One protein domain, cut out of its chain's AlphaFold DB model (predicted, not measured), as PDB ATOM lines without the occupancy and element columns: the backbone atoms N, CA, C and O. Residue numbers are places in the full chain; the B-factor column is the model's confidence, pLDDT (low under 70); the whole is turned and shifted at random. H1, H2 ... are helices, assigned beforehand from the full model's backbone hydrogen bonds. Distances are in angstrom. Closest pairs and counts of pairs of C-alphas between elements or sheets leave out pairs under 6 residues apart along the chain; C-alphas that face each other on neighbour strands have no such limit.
ATOM      1  N   SER A   8      19.370  34.528  -5.965       69.88
ATOM      2  CA  SER A   8      18.432  34.801  -4.861       69.88
ATOM      3  C   SER A   8      19.041  35.685  -3.762       69.88
ATOM      4  O   SER A   8      18.381  36.567  -3.218       69.88
ATOM      5  N   ILE A   9      20.328  35.507  -3.448       73.44
ATOM      6  CA  ILE A   9      21.022  36.349  -2.459       73.44
ATOM      7  C   ILE A   9      21.219  37.774  -2.996       73.44
ATOM      8  O   ILE A   9      21.064  38.741  -2.248       73.44
ATOM      9  N   ARG A  10      21.534  37.925  -4.291       76.88
ATOM     10  CA  ARG A  10      21.746  39.244  -4.904       76.88
ATOM     11  C   ARG A  10      20.459  40.063  -4.983       76.88
ATOM     12  O   ARG A  10      20.495  41.254  -4.675       76.88
ATOM     13  N   SER A  11      19.328  39.436  -5.313       81.38
ATOM     14  CA  SER A  11      18.027  40.113  -5.303       81.38
ATOM     15  C   SER A  11      17.610  40.519  -3.887       81.38
ATOM     16  O   SER A  11      17.226  41.665  -3.693       81.38
ATOM     17  N   LYS A  12      17.790  39.651  -2.879       87.12
ATOM     18  CA  LYS A  12      17.500  39.978  -1.469       87.12
ATOM     19  C   LYS A  12      18.301  41.177  -0.958       87.12
ATOM     20  O   LYS A  12      17.727  42.054  -0.319       87.12
ATOM     21  N   ARG A  13      19.602  41.253  -1.273       87.88
ATOM     22  CA  ARG A  13      20.421  42.432  -0.931       87.88
ATOM     23  C   ARG A  13      19.911  43.685  -1.630       87.88
ATOM     24  O   ARG A  13      19.813  44.725  -0.995       87.88
ATOM     25  N   TYR A  14      19.565  43.590  -2.913       91.25
ATOM     26  CA  TYR A  14      19.040  44.727  -3.665       91.25
ATOM     27  C   TYR A  14      17.736  45.265  -3.062       91.25
ATOM     28  O   TYR A  14      17.612  46.472  -2.860       91.25
ATOM     29  N   THR A  15      16.789  44.391  -2.708       91.00
ATOM     30  CA  THR A  15      15.535  44.811  -2.065       91.00
ATOM     31  C   THR A  15      15.788  45.427  -0.691       91.00
ATOM     32  O   THR A  15      15.196  46.458  -0.385       91.00
ATOM     33  N   TYR A  16      16.709  44.854   0.093       93.19
ATOM     34  CA  TYR A  16      17.111  45.398   1.390       93.19
ATOM     35  C   TYR A  16      17.725  46.797   1.261       93.19
ATOM     36  O   TYR A  16      17.266  47.725   1.917       93.19
ATOM     37  N   PHE A  17      18.700  46.988   0.365       95.19
ATOM     38  CA  PHE A  17      19.298  48.306   0.127       95.19
ATOM     39  C   PHE A  17      18.279  49.316  -0.403       95.19
ATOM     40  O   PHE A  17      18.341  50.486  -0.038       95.19
ATOM     41  N   LYS A  18      17.322  48.878  -1.230       93.75
ATOM     42  CA  LYS A  18      16.244  49.740  -1.729       93.75
ATOM     43  C   LYS A  18      15.307  50.193  -0.606       93.75
ATOM     44  O   LYS A  18      14.935  51.361  -0.580       93.75
ATOM     45  N   GLN A  19      14.933  49.289   0.299       95.12
ATOM     46  CA  GLN A  19      14.125  49.620   1.478       95.12
ATOM     47  C   GLN A  19      14.892  50.551   2.415       95.12
ATOM     48  O   GLN A  19      14.407  51.633   2.717       95.12
ATOM     49  N   LEU A  20      16.137  50.196   2.741       95.19
ATOM     50  CA  LEU A  20      17.012  50.997   3.590       95.19
ATOM     51  C   LEU A  20      17.198  52.419   3.036       95.19
ATOM     52  O   LEU A  20      17.082  53.393   3.773       95.19
ATOM     53  N   ALA A  21      17.434  52.561   1.728       95.00
ATOM     54  CA  ALA A  21      17.527  53.869   1.081       95.00
ATOM     55  C   ALA A  21      16.206  54.651   1.166       95.00
ATOM     56  O   ALA A  21      16.224  55.856   1.418       95.00
ATOM     57  N   GLY A  22      15.068  53.974   0.989       96.56
ATOM     58  CA  GLY A  22      13.744  54.567   1.171       96.56
ATOM     59  C   GLY A  22      13.535  55.115   2.583       96.56
ATOM     60  O   GLY A  22      13.068  56.246   2.724       96.56
ATOM     61  N   ASP A  23      13.954  54.360   3.600       96.38
ATOM     62  CA  ASP A  23      13.811  54.719   5.014       96.38
ATOM     63  C   ASP A  23      14.698  55.913   5.411       96.38
ATOM     64  O   ASP A  23      14.274  56.792   6.163       96.38
ATOM     65  N   TYR A  24      15.915  56.015   4.866       95.12
ATOM     66  CA  TYR A  24      16.760  57.196   5.086       95.12
ATOM     67  C   TYR A  24      16.213  58.446   4.380       95.12
ATOM     68  O   TYR A  24      16.258  59.539   4.948       95.12
ATOM     69  N   ILE A  25      15.675  58.308   3.162       96.00
ATOM     70  CA  ILE A  25      15.087  59.433   2.417       96.00
ATOM     71  C   ILE A  25      13.830  59.958   3.122       96.00
ATOM     72  O   ILE A  25      13.661  61.176   3.240       96.00
ATOM     73  N   SER A  26      12.954  59.067   3.599       95.69
ATOM     74  CA  SER A  26      11.762  59.460   4.360       95.69
ATOM     75  C   SER A  26      12.146  60.128   5.684       95.69
ATOM     76  O   SER A  26      11.689  61.240   5.945       95.69
ATOM     77  N   SER A  27      13.085  59.548   6.439       96.50
ATOM     78  CA  SER A  27      13.613  60.128   7.684       96.50
ATOM     79  C   SER A  27      14.230  61.521   7.477       96.50
ATOM     80  O   SER A  27      14.001  62.450   8.261       96.50
ATOM     81  N   GLY A  28      14.956  61.720   6.371       94.12
ATOM     82  CA  GLY A  28      15.489  63.031   5.992       94.12
ATOM     83  C   GLY A  28      14.388  64.059   5.709       94.12
ATOM     84  O   GLY A  28      14.469  65.202   6.171       94.12
ATOM     85  N   ARG A  29      13.324  63.654   5.002       95.56
ATOM     86  CA  ARG A  29      12.167  64.517   4.717       95.56
ATOM     87  C   ARG A  29      11.432  64.914   6.003       95.56
ATOM     88  O   ARG A  29      11.117  66.094   6.169       95.56
ATOM     89  N   ASP A  30      11.248  63.977   6.926       93.50
ATOM     90  CA  ASP A  30      10.614  64.227   8.226       93.50
ATOM     91  C   ASP A  30      11.462  65.157   9.103       93.50
ATOM     92  O   ASP A  30      10.942  66.066   9.759       93.50
ATOM     93  N   THR A  31      12.788  64.995   9.069       92.19
ATOM     94  CA  THR A  31      13.730  65.882   9.768       92.19
ATOM     95  C   THR A  31      13.644  67.310   9.225       92.19
ATOM     96  O   THR A  31      13.557  68.264  10.001       92.19
ATOM     97  N   LEU A  32      13.580  67.475   7.900       93.44
ATOM     98  CA  LEU A  32      13.415  68.789   7.273       93.44
ATOM     99  C   LEU A  32      12.071  69.433   7.641       93.44
ATOM    100  O   LEU A  32      12.004  70.640   7.892       93.44
ATOM    101  N   GLN A  33      11.003  68.638   7.720       93.44
ATOM    102  CA  GLN A  33       9.698  69.121   8.162       93.44
ATOM    103  C   GLN A  33       9.732  69.577   9.631       93.44
ATOM    104  O   GLN A  33       9.187  70.638   9.939       93.44
ATOM    105  N   ARG A  34      10.439  68.862  10.518       89.19
ATOM    106  CA  ARG A  34      10.649  69.276  11.922       89.19
ATOM    107  C   ARG A  34      11.402  70.604  12.042       89.19
ATOM    108  O   ARG A  34      11.003  71.443  12.848       89.19
ATOM    109  N   ILE A  35      12.428  70.818  11.214       92.12
ATOM    110  CA  ILE A  35      13.179  72.085  11.175       92.12
ATOM    111  C   ILE A  35      12.269  73.244  10.759       92.12
ATOM    112  O   ILE A  35      12.314  74.311  11.366       92.12
ATOM    113  N   ARG A  36      11.402  73.034   9.760       92.31
ATOM    114  CA  ARG A  36      10.448  74.065   9.315       92.31
ATOM    115  C   ARG A  36       9.375  74.374  10.355       92.31
ATOM    116  O   ARG A  36       8.983  75.528  10.478       92.31
ATOM    117  N   GLN A  37       8.899  73.367  11.087       94.25
ATOM    118  CA  GLN A  37       7.872  73.559  12.114       94.25
ATOM    119  C   GLN A  37       8.384  74.371  13.308       94.25
ATOM    120  O   GLN A  37       7.635  75.172  13.856       94.25
ATOM    121  N   ASN A  38       9.635  74.159  13.729       91.94
ATOM    122  CA  ASN A  38      10.210  74.831  14.895       91.94
ATOM    123  C   ASN A  38      11.698  75.165  14.678       91.94
ATOM    124  O   ASN A  38      12.562  74.522  15.287       91.94
ATOM    125  N   PRO A  39      12.021  76.196  13.873       91.50
ATOM    126  CA  PRO A  39      13.405  76.506  13.520       91.50
ATOM    127  C   PRO A  39      14.252  76.828  14.754       91.50
ATOM    128  O   PRO A  39      15.369  76.340  14.860       91.50
ATOM    129  N   VAL A  40      13.690  77.542  15.739       92.88
ATOM    130  CA  VAL A  40      14.400  77.936  16.971       92.88
ATOM    131  C   VAL A  40      14.851  76.726  17.796       92.88
ATOM    132  O   VAL A  40      15.985  76.672  18.269       92.88
ATOM    133  N   ARG A  41      13.985  75.719  17.971       91.19
ATOM    134  CA  ARG A  41      14.357  74.506  18.719       91.19
ATOM    135  C   ARG A  41      15.382  73.682  17.951       91.19
ATOM    136  O   ARG A  41      16.311  73.160  18.560       91.19
ATOM    137  N   SER A  42      15.237  73.584  16.632       91.50
ATOM    138  CA  SER A  42      16.202  72.879  15.792       91.50
ATOM    139  C   SER A  42      17.577  73.537  15.823       91.50
ATOM    140  O   SER A  42      18.554  72.821  16.002       91.50
ATOM    141  N   THR A  43      17.667  74.868  15.740       93.31
ATOM    142  CA  THR A  43      18.951  75.580  15.843       93.31
ATOM    143  C   THR A  43      19.599  75.408  17.211       93.31
ATOM    144  O   THR A  43      20.814  75.258  17.294       93.31
ATOM    145  N   LEU A  44      18.808  75.375  18.290       95.56
ATOM    146  CA  LEU A  44      19.332  75.095  19.630       95.56
ATOM    147  C   LEU A  44      19.952  73.694  19.698       95.56
ATOM    148  O   LEU A  44      21.106  73.563  20.100       95.56
ATOM    149  N   TRP A  45      19.242  72.662  19.234       92.94
ATOM    150  CA  TRP A  45      19.772  71.296  19.220       92.94
ATOM    151  C   TRP A  45      20.990  71.136  18.307       92.94
ATOM    152  O   TRP A  45      21.967  70.515  18.720       92.94
ATOM    153  N   THR A  46      20.981  71.711  17.100       93.69
ATOM    154  CA  THR A  46      22.146  71.636  16.205       93.69
ATOM    155  C   THR A  46      23.345  72.372  16.790       93.69
ATOM    156  O   THR A  46      24.451  71.841  16.739       93.69
ATOM    157  N   SER A  47      23.140  73.539  17.412       95.06
ATOM    158  CA  SER A  47      24.215  74.261  18.103       95.06
ATOM    159  C   SER A  47      24.781  73.462  19.279       95.06
ATOM    160  O   SER A  47      25.994  73.426  19.447       95.06
ATOM    161  N   ALA A  48      23.937  72.754  20.038       95.12
ATOM    162  CA  ALA A  48      24.374  71.914  21.147       95.12
ATOM    163  C   ALA A  48      25.199  70.714  20.661       95.12
ATOM    164  O   ALA A  48      26.253  70.429  21.224       95.12
ATOM    165  N   VAL A  49      24.764  70.047  19.585       93.94
ATOM    166  CA  VAL A  49      25.514  68.939  18.968       93.94
ATOM    167  C   VAL A  49      26.850  69.425  18.409       93.94
ATOM    168  O   VAL A  49      27.872  68.778  18.629       93.94
ATOM    169  N   LEU A  50      26.865  70.577  17.733       93.50
ATOM    170  CA  LEU A  50      28.097  71.179  17.223       93.50
ATOM    171  C   LEU A  50      29.037  71.593  18.356       93.50
ATOM    172  O   LEU A  50      30.228  71.321  18.266       93.50
ATOM    173  N   ALA A  51      28.521  72.188  19.431       92.12
ATOM    174  CA  ALA A  51      29.316  72.560  20.597       92.12
ATOM    175  C   ALA A  51      29.934  71.324  21.260       92.12
ATOM    176  O   ALA A  51      31.136  71.297  21.493       92.12
ATOM    177  N   VAL A  52      29.142  70.275  21.494       88.94
ATOM    178  CA  VAL A  52      29.632  68.999  22.031       88.94
ATOM    179  C   VAL A  52      30.699  68.394  21.122       88.94
ATOM    180  O   VAL A  52      31.768  68.035  21.603       88.94
ATOM    181  N   SER A  53      30.451  68.335  19.812       88.25
ATOM    182  CA  SER A  53      31.412  67.802  18.843       88.25
ATOM    183  C   SER A  53      32.712  68.612  18.817       88.25
ATOM    184  O   SER A  53      33.805  68.039  18.844       88.25
ATOM    185  N   TYR A  54      32.606  69.940  18.836       90.50
ATOM    186  CA  TYR A  54      33.754  70.836  18.899       90.50
ATOM    187  C   TYR A  54      34.566  70.600  20.167       90.50
ATOM    188  O   TYR A  54      35.775  70.397  20.086       90.50
ATOM    189  N   ILE A  55      33.897  70.544  21.320       84.44
ATOM    190  CA  ILE A  55      34.520  70.278  22.613       84.44
ATOM    191  C   ILE A  55      35.227  68.918  22.589       84.44
ATOM    192  O   ILE A  55      36.412  68.855  22.888       84.44
ATOM    193  N   THR A  56      34.573  67.847  22.124       81.31
ATOM    194  CA  THR A  56      35.216  66.522  22.022       81.31
ATOM    195  C   THR A  56      36.437  66.513  21.101       81.31
ATOM    196  O   THR A  56      37.365  65.746  21.335       81.31
ATOM    197  N   SER A  57      36.457  67.373  20.078       81.81
ATOM    198  CA  SER A  57      37.577  67.476  19.135       81.81
ATOM    199  C   SER A  57      38.718  68.344  19.673       81.81
ATOM    200  O   SER A  57      39.876  68.104  19.350       81.81
ATOM    201  N   THR A  58      38.403  69.354  20.488       79.56
ATOM    202  CA  THR A  58      39.386  70.259  21.109       79.56
ATOM    203  C   THR A  58      39.883  69.782  22.466       79.56
ATOM    204  O   THR A  58      40.889  70.307  22.935       79.56
TER     205      THR A  58
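This is residues 8 to 58 of the 265 residues of an uncharacterized protein of Schistosoma curassoni (UniProt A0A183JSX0). Two helices meet near their ends as a wide V, the long arm H1 and the shorter arm H2, with a tight turn at the corner. Most of both arms sticks out: residues 8 to 30 of H1 and residues 44 to 58 of H2 stand free. The printed part has 51 residues, with two named helices, H1 then H2, and no named strand; the class is all helix. It is extended, with a radius of gyration of the C-alphas of 17.0 A, and spans 47 by 32 by 6 A, only just flat.

H1, residues 8 to 37, and H2, residues 39 to 58, are close but not clearly touching, with 2 pairs of C-alphas within 8 A. Their closest C-alphas, those of Ile 35 and Ser 42, are 5.6 A apart. They run opposite ways at a steep tilt of 65 degrees. In H1 and H2 every O i to N i+4 pair is within hydrogen-bond range.

H1 measures 43.6 A from C-alpha 8 at (18.432, 34.801, -4.861) to C-alpha 37 at (7.872, 73.559, 12.114). H2 measures 27.8 A and ends with C-alpha 58 at (39.386, 70.259, 21.109).

The two C-alphas farthest apart, those of Ser 8 and Thr 58, are 48.7 A apart. The printed part has no cut, and the link from H1 to H2 is tight. The mean pLDDT of the printed part is 90.8, and residue 8 is under 70.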